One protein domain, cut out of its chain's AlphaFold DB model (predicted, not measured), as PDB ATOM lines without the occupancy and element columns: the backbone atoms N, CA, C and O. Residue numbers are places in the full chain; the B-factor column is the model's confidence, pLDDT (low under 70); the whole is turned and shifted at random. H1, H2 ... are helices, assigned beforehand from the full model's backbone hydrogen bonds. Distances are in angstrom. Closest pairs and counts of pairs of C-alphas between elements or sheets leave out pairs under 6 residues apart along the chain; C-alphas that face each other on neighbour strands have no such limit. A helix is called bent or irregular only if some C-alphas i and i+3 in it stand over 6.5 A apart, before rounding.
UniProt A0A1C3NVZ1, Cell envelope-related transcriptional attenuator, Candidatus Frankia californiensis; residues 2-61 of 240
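What this domain is: This is residues 2 to 61 of the 240 residues of the protein "Cell envelope-related transcriptional attenuator" of Candidatus Frankia californiensis (UniProt A0A1C3NVZ1). This is a long rod with little regular structure: a short helix, H1, at one end, a long unnamed stretch that runs to the far end and loops there, and a second helix, H2, where the chain folds back beside residues 20 to 22. Residues 2 to 7, in H1, and residues 9 to 15 stand free. The printed part has 60 residues, with two named helices, H1 then H2, and no named strand; the class is all helix, though named elements hold only 20 residues. It is extended, with a radius of gyration of the C-alphas of 18.0 A and spans of 53 by 24 by 18 A.

How they stand to each other: H1, residues 2 to 10, and H2, residues 50 to 60, are apart. Every O i to N i+4 pair is within hydrogen-bond range in H1, and 5 of 7 are in H2.

Where its parts are: H1 begins at C-alpha 2 (50.630, -18.773, -21.085) and is 12.6 A long. H2 is 15.6 A long, ends at C-alpha 60 (32.307, -10.907, -10.133), and is only just irregular: C-alphas 56 and 59 are 7.0 A apart.

The domain as a whole: The C-alphas farthest apart, of Gln 6 and Lys 36, are 53.6 A apart. The link from H1 to H2, 39 residues, is long. The printed part has no cut. Residues 9 to 15 and 26 to 44 have pLDDT under 70.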
ATOM      1  N   ILE A   2      50.573 -19.867 -20.080       73.62
ATOM      2  CA  ILE A   2      50.630 -18.773 -21.085       73.62
ATOM      3  C   ILE A   2      49.306 -18.006 -21.294       73.62
ATOM      4  O   ILE A   2      49.328 -16.793 -21.483       73.62
ATOM      5  N   LYS A   3      48.147 -18.671 -21.193       77.06
ATOM      6  CA  LYS A   3      46.830 -18.036 -21.415       77.06
ATOM      7  C   LYS A   3      46.493 -16.945 -20.393       77.06
ATOM      8  O   LYS A   3      45.846 -15.966 -20.742       77.06
ATOM      9  N   LEU A   4      46.930 -17.102 -19.142       77.75
ATOM     10  CA  LEU A   4      46.712 -16.091 -18.106       77.75
ATOM     11  C   LEU A   4      47.609 -14.871 -18.341       77.75
ATOM     12  O   LEU A   4      47.125 -13.747 -18.285       77.75
ATOM     13  N   ALA A   5      48.881 -15.099 -18.682       73.38
ATOM     14  CA  ALA A   5      49.823 -14.030 -19.004       73.38
ATOM     15  C   ALA A   5      49.355 -13.198 -20.212       73.38
ATOM     16  O   ALA A   5      49.333 -11.980 -20.122       73.38
ATOM     17  N   GLN A   6      48.875 -13.830 -21.291       77.62
ATOM     18  CA  GLN A   6      48.317 -13.115 -22.453       77.62
ATOM     19  C   GLN A   6      47.083 -12.271 -22.103       77.62
ATOM     20  O   GLN A   6      46.929 -11.164 -22.616       77.62
ATOM     21  N   ARG A   7      46.215 -12.766 -21.210       74.25
ATOM     22  CA  ARG A   7      45.049 -12.009 -20.730       74.25
ATOM     23  C   ARG A   7      45.455 -10.835 -19.841       74.25
ATOM     24  O   ARG A   7      44.907  -9.754 -20.011       74.25
ATOM     25  N   LEU A   8      46.434 -11.020 -18.957       71.06
ATOM     26  CA  LEU A   8      46.992  -9.944 -18.131       71.06
ATOM     27  C   LEU A   8      47.704  -8.881 -18.979       71.06
ATOM     28  O   LEU A   8      47.532  -7.699 -18.718       71.06
ATOM     29  N   SER A   9      48.436  -9.268 -20.030       69.25
ATOM     30  CA  SER A   9      49.096  -8.320 -20.941       69.25
ATOM     31  C   SER A   9      48.114  -7.487 -21.773       69.25
ATOM     32  O   SER A   9      48.442  -6.364 -22.140       69.25
ATOM     33  N   ALA A  10      46.918  -8.011 -22.068       69.50
ATOM     34  CA  ALA A  10      45.860  -7.273 -22.765       69.50
ATOM     35  C   ALA A  10      45.072  -6.321 -21.839       69.50
ATOM     36  O   ALA A  10      44.479  -5.347 -22.304       69.50
ATOM     37  N   VAL A  11      45.075  -6.577 -20.526       69.94
ATOM     38  CA  VAL A  11      44.497  -5.699 -19.499       69.94
ATOM     39  C   VAL A  11      45.545  -4.639 -19.148       69.94
ATOM     40  O   VAL A  11      46.323  -4.780 -18.210       69.94
ATOM     41  N   GLY A  12      45.604  -3.566 -19.941       61.31
ATOM     42  CA  GLY A  12      46.458  -2.413 -19.636       61.31
ATOM     43  C   GLY A  12      46.170  -1.857 -18.233       61.31
ATOM     44  O   GLY A  12      45.028  -1.900 -17.775       61.31
ATOM     45  N   GLY A  13      47.191  -1.313 -17.556       60.59
ATOM     46  CA  GLY A  13      47.163  -0.968 -16.121       60.59
ATOM     47  C   GLY A  13      46.014  -0.068 -15.633       60.59
ATOM     48  O   GLY A  13      45.756  -0.023 -14.439       60.59
ATOM     49  N   GLY A  14      45.273   0.592 -16.532       64.06
ATOM     50  CA  GLY A  14      44.056   1.351 -16.213       64.06
ATOM     51  C   GLY A  14      42.756   0.533 -16.136       64.06
ATOM     52  O   GLY A  14      41.688   1.115 -15.970       64.06
ATOM     53  N   LYS A  15      42.806  -0.794 -16.312       67.00
ATOM     54  CA  LYS A  15      41.642  -1.705 -16.256       67.00
ATOM     55  C   LYS A  15      41.694  -2.681 -15.071       67.00
ATOM     56  O   LYS A  15      40.835  -3.552 -14.970       67.00
ATOM     57  N   VAL A  16      42.690  -2.544 -14.193       73.50
ATOM     58  CA  VAL A  16      42.819  -3.322 -12.954       73.50
ATOM     59  C   VAL A  16      42.355  -2.456 -11.790       73.50
ATOM     60  O   VAL A  16      42.890  -1.373 -11.567       73.50
ATOM     61  N   THR A  17      41.371  -2.938 -11.037       76.50
ATOM     62  CA  THR A  17      40.907  -2.278  -9.814       76.50
ATOM     63  C   THR A  17      41.454  -3.031  -8.613       76.50
ATOM     64  O   THR A  17      41.151  -4.207  -8.420       76.50
ATOM     65  N   PHE A  18      42.259  -2.350  -7.801       81.25
ATOM     66  CA  PHE A  18      42.669  -2.858  -6.498       81.25
ATOM     67  C   PHE A  18      41.605  -2.482  -5.477       81.25
ATOM     68  O   PHE A  18      41.263  -1.308  -5.336       81.25
ATOM     69  N   VAL A  19      41.071  -3.483  -4.786       82.56
ATOM     70  CA  VAL A  19      40.056  -3.294  -3.753       82.56
ATOM     71  C   VAL A  19      40.579  -3.891  -2.459       82.56
ATOM     72  O   VAL A  19      40.985  -5.053  -2.420       82.56
ATOM     73  N   THR A  20      40.589  -3.086  -1.402       85.56
ATOM     74  CA  THR A  20      40.960  -3.539  -0.062       85.56
ATOM     75  C   THR A  20      39.844  -4.401   0.507       85.56
ATOM     76  O   THR A  20      38.681  -3.997   0.496       85.56
ATOM     77  N   ILE A  21      40.195  -5.578   1.028       85.94
ATOM     78  CA  ILE A  21      39.241  -6.423   1.748       85.94
ATOM     79  C   ILE A  21      38.848  -5.693   3.039       85.94
ATOM     80  O   ILE A  21      39.740  -5.376   3.831       85.94
ATOM     81  N   PRO A  22      37.554  -5.409   3.262       80.19
ATOM     82  CA  PRO A  22      37.112  -4.732   4.468       80.19
ATOM     83  C   PRO A  22      37.370  -5.623   5.683       80.19
ATOM     84  O   PRO A  22      37.030  -6.807   5.693       80.19
ATOM     85  N   THR A  23      37.983  -5.045   6.709       84.12
ATOM     86  CA  THR A  23      38.252  -5.688   7.997       84.12
ATOM     87  C   THR A  23      37.504  -4.966   9.103       84.12
ATOM     88  O   THR A  23      37.121  -3.804   8.952       84.12
ATOM     89  N   PHE A  24      37.271  -5.651  10.218       79.31
ATOM     90  CA  PHE A  24      36.625  -5.053  11.381       79.31
ATOM     91  C   PHE A  24      37.368  -5.419  12.661       79.31
ATOM     92  O   PHE A  24      38.093  -6.414  12.723       79.31
ATOM     93  N   VAL A  25      37.198  -4.583  13.686       74.75
ATOM     94  CA  VAL A  25      37.686  -4.894  15.028       74.75
ATOM     95  C   VAL A  25      36.738  -5.935  15.612       74.75
ATOM     96  O   VAL A  25      35.552  -5.631  15.776       74.75
ATOM     97  N   PRO A  26      37.211  -7.158  15.895       69.12
ATOM     98  CA  PRO A  26      36.332  -8.198  16.380       69.12
ATOM     99  C   PRO A  26      35.795  -7.813  17.758       69.12
ATOM    100  O   PRO A  26      36.435  -7.096  18.523       69.12
ATOM    101  N   THR A  27      34.590  -8.269  18.070       69.62
ATOM    102  CA  THR A  27      33.932  -7.991  19.353       69.62
ATOM    103  C   THR A  27      33.865  -9.268  20.191       69.62
ATOM    104  O   THR A  27      34.173 -10.354  19.703       69.62
ATOM    105  N   LYS A  28      33.424  -9.181  21.454       62.38
ATOM    106  CA  LYS A  28      33.172 -10.375  22.292       62.38
ATOM    107  C   LYS A  28      32.208 -11.362  21.620       62.38
ATOM    108  O   LYS A  28      32.359 -12.570  21.747       62.38
ATOM    109  N   SER A  29      31.252 -10.829  20.867       60.75
ATOM    110  CA  SER A  29      30.294 -11.579  20.056       60.75
ATOM    111  C   SER A  29      30.939 -12.376  18.917       60.75
ATOM    112  O   SER A  29      30.365 -13.355  18.465       60.75
ATOM    113  N   ASP A  30      32.129 -11.984  18.468       65.69
ATOM    114  CA  ASP A  30      32.868 -12.640  17.384       65.69
ATOM    115  C   ASP A  30      33.766 -13.789  17.887       65.69
ATOM    116  O   ASP A  30      34.454 -14.447  17.116       65.69
ATOM    117  N   GLY A  31      33.801 -14.023  19.205       65.19
ATOM    118  CA  GLY A  31      34.628 -15.064  19.825       65.19
ATOM    119  C   GLY A  31      36.127 -14.744  19.878       65.19
ATOM    120  O   GLY A  31      36.889 -15.510  20.465       65.19
ATOM    121  N   ALA A  32      36.560 -13.607  19.324       65.94
ATOM    122  CA  ALA A  32      37.962 -13.189  19.332       65.94
ATOM    123  C   ALA A  32      38.416 -12.561  20.659       65.94
ATOM    124  O   ALA A  32      39.612 -12.520  20.945       65.94
ATOM    125  N   ILE A  33      37.472 -12.034  21.445       66.88
ATOM    126  CA  ILE A  33      37.733 -11.324  22.700       66.88
ATOM    127  C   ILE A  33      37.244 -12.176  23.876       66.88
ATOM    128  O   ILE A  33      36.077 -12.570  23.918       66.88
ATOM    129  N   ASN A  34      38.123 -12.442  24.846       68.62
ATOM    130  CA  ASN A  34      37.776 -13.189  26.056       68.62
ATOM    131  C   ASN A  34      36.899 -12.373  27.028       68.62
ATOM    132  O   ASN A  34      36.621 -11.191  26.831       68.62
ATOM    133  N   ASP A  35      36.480 -12.989  28.135       69.75
ATOM    134  CA  ASP A  35      35.675 -12.314  29.164       69.75
ATOM    135  C   ASP A  35      36.360 -11.100  29.819       69.75
ATOM    136  O   ASP A  35      35.681 -10.306  30.467       69.75
ATOM    137  N   LYS A  36      37.674 -10.930  29.628       62.00
ATOM    138  CA  LYS A  36      38.462  -9.798  30.130       62.00
ATOM    139  C   LYS A  36      38.689  -8.694  29.093       62.00
ATOM    140  O   LYS A  36      39.382  -7.729  29.397       62.00
ATOM    141  N   GLY A  37      38.122  -8.803  27.891       63.44
ATOM    142  CA  GLY A  37      38.330  -7.800  26.844       63.44
ATOM    143  C   GLY A  37      39.644  -7.966  26.073       63.44
ATOM    144  O   GLY A  37      40.004  -7.087  25.297       63.44
ATOM    145  N   GLU A  38      40.355  -9.079  26.256       62.06
ATOM    146  CA  GLU A  38      41.654  -9.326  25.632       62.06
ATOM    147  C   GLU A  38      41.499 -10.242  24.412       62.06
ATOM    148  O   GLU A  38      40.817 -11.271  24.466       62.06
ATOM    149  N   ILE A  39      42.182  -9.890  23.321       68.50
ATOM    150  CA  ILE A  39      42.383 -10.786  22.180       68.50
ATOM    151  C   ILE A  39      43.492 -11.762  22.579       68.50
ATOM    152  O   ILE A  39      44.613 -11.334  22.866       68.50
ATOM    153  N   LEU A  40      43.193 -13.064  22.647       65.25
ATOM    154  CA  LEU A  40      44.219 -14.052  22.990       65.25
ATOM    155  C   LEU A  40      45.319 -14.052  21.913       65.25
ATOM    156  O   LEU A  40      45.001 -13.956  20.725       65.25
ATOM    157  N   PRO A  41      46.604 -14.198  22.290       61.09
ATOM    158  CA  PRO A  41      47.725 -14.191  21.355       61.09
ATOM    159  C   PRO A  41      47.792 -15.515  20.577       61.09
ATOM    160  O   PRO A  41      48.705 -16.321  20.739       61.09
ATOM    161  N   HIS A  42      46.808 -15.761  19.720       58.00
ATOM    162  CA  HIS A  42      46.774 -16.878  18.782       58.00
ATOM    163  C   HIS A  42      47.311 -16.419  17.421       58.00
ATOM    164  O   HIS A  42      46.620 -16.480  16.415       58.00
ATOM    165  N   GLY A  43      48.545 -15.909  17.381       59.88
ATOM    166  CA  GLY A  43      49.136 -15.388  16.146       59.88
ATOM    167  C   GLY A  43      48.405 -14.167  15.564       59.88
ATOM    168  O   GLY A  43      47.508 -13.585  16.169       59.88
ATOM    169  N   GLN A  44      48.838 -13.739  14.381       62.41
ATOM    170  CA  GLN A  44      48.271 -12.595  13.664       62.41
ATOM    171  C   GLN A  44      47.009 -13.015  12.893       62.41
ATOM    172  O   GLN A  44      47.078 -13.403  11.728       62.41
ATOM    173  N   VAL A  45      45.854 -12.981  13.562       71.69
ATOM    174  CA  VAL A  45      44.541 -13.256  12.955       71.69
ATOM    175  C   VAL A  45      43.901 -11.944  12.508       71.69
ATOM    176  O   VAL A  45      43.786 -11.005  13.293       71.69
ATOM    177  N   LEU A  46      43.476 -11.883  11.243       75.50
ATOM    178  CA  LEU A  46      42.778 -10.736  10.668       75.50
ATOM    179  C   LEU A  46      41.313 -11.098  10.409       75.50
ATOM    180  O   LEU A  46      41.025 -12.004   9.627       75.50
ATOM    181  N   PHE A  47      40.398 -10.376  11.049       77.88
ATOM    182  CA  PHE A  47      38.959 -10.556  10.878       77.88
ATOM    183  C   PHE A  47      38.462  -9.684   9.726       77.88
ATOM    184  O   PHE A  47      38.688  -8.471   9.702       77.88
ATOM    185  N   TYR A  48      37.812 -10.309   8.746       82.19
ATOM    186  CA  TYR A  48      37.273  -9.627   7.573       82.19
ATOM    187  C   TYR A  48      35.754  -9.518   7.658       82.19
ATOM    188  O   TYR A  48      35.077 -10.451   8.090       82.19
ATOM    189  N   ASP A  49      35.207  -8.394   7.204       79.75
ATOM    190  CA  ASP A  49      33.764  -8.202   7.134       79.75
ATOM    191  C   ASP A  49      33.191  -9.055   5.997       79.75
ATOM    192  O   ASP A  49      33.407  -8.800   4.808       79.75
ATOM    193  N   ARG A  50      32.443 -10.094   6.373       79.19
ATOM    194  CA  ARG A  50      31.832 -11.032   5.433       79.19
ATOM    195  C   ARG A  50      30.770 -10.363   4.558       79.19
ATOM    196  O   ARG A  50      30.649 -10.734   3.391       79.19
ATOM    197  N   ALA A  51      30.017  -9.401   5.095       75.62
ATOM    198  CA  ALA A  51      28.968  -8.705   4.353       75.62
ATOM    199  C   ALA A  51      29.581  -7.749   3.322       75.62
ATOM    200  O   ALA A  51      29.233  -7.812   2.140       75.62
ATOM    201  N   GLY A  52      30.565  -6.949   3.739       78.69
ATOM    202  CA  GLY A  52      31.346  -6.100   2.845       78.69
ATOM    203  C   GLY A  52      32.066  -6.899   1.759       78.69
ATOM    204  O   GLY A  52      31.992  -6.548   0.583       78.69
ATOM    205  N   LEU A  53      32.692  -8.029   2.106       83.19
ATOM    206  CA  LEU A  53      33.339  -8.899   1.120       83.19
ATOM    207  C   LEU A  53      32.333  -9.488   0.117       83.19
ATOM    208  O   LEU A  53      32.617  -9.537  -1.079       83.19
ATOM    209  N   ALA A  54      31.154  -9.918   0.573       79.75
ATOM    210  CA  ALA A  54      30.117 -10.442  -0.313       79.75
ATOM    211  C   ALA A  54      29.629  -9.384  -1.314       79.75
ATOM    212  O   ALA A  54      29.463  -9.705  -2.491       79.75
ATOM    213  N   ALA A  55      29.476  -8.130  -0.879       81.44
ATOM    214  CA  ALA A  55      29.121  -7.016  -1.753       81.44
ATOM    215  C   ALA A  55      30.203  -6.731  -2.810       81.44
ATOM    216  O   ALA A  55      29.875  -6.472  -3.965       81.44
ATOM    217  N   LEU A  56      31.487  -6.845  -2.445       82.88
ATOM    218  CA  LEU A  56      32.602  -6.704  -3.391       82.88
ATOM    219  C   LEU A  56      32.662  -7.840  -4.421       82.88
ATOM    220  O   LEU A  56      33.031  -7.610  -5.571       82.88
ATOM    221  N   LEU A  57      32.316  -9.067  -4.021       83.12
ATOM    222  CA  LEU A  57      32.360 -10.241  -4.898       83.12
ATOM    223  C   LEU A  57      31.098 -10.417  -5.748       83.12
ATOM    224  O   LEU A  57      31.160 -11.118  -6.756       83.12
ATOM    225  N   ALA A  58      29.965  -9.819  -5.368       83.75
ATOM    226  CA  ALA A  58      28.691  -9.991  -6.068       83.75
ATOM    227  C   ALA A  58      28.764  -9.678  -7.581       83.75
ATOM    228  O   ALA A  58      28.289 -10.504  -8.358       83.75
ATOM    229  N   PRO A  59      29.426  -8.596  -8.041       81.00
ATOM    230  CA  PRO A  59      29.542  -8.293  -9.472       81.00
ATOM    231  C   PRO A  59      30.479  -9.232 -10.246       81.00
ATOM    232  O   PRO A  59      30.478  -9.224 -11.474       81.00
ATOM    233  N   LEU A  60      31.316 -10.002  -9.543       79.88
ATOM    234  CA  LEU A  60      32.307 -10.907 -10.133       79.88
ATOM    235  C   LEU A  60      31.824 -12.360 -10.184       79.88
ATOM    236  O   LEU A  60      32.512 -13.211 -10.754       79.88
ATOM    237  N   ARG A  61      30.668 -12.670  -9.581       75.44
ATOM    238  CA  ARG A  61      30.092 -14.014  -9.650       75.44
ATOM    239  C   ARG A  61      29.556 -14.264 -11.065       75.44
ATOM    240  O   ARG A  61      28.837 -13.416 -11.592       75.44
TER     241      ARG A  61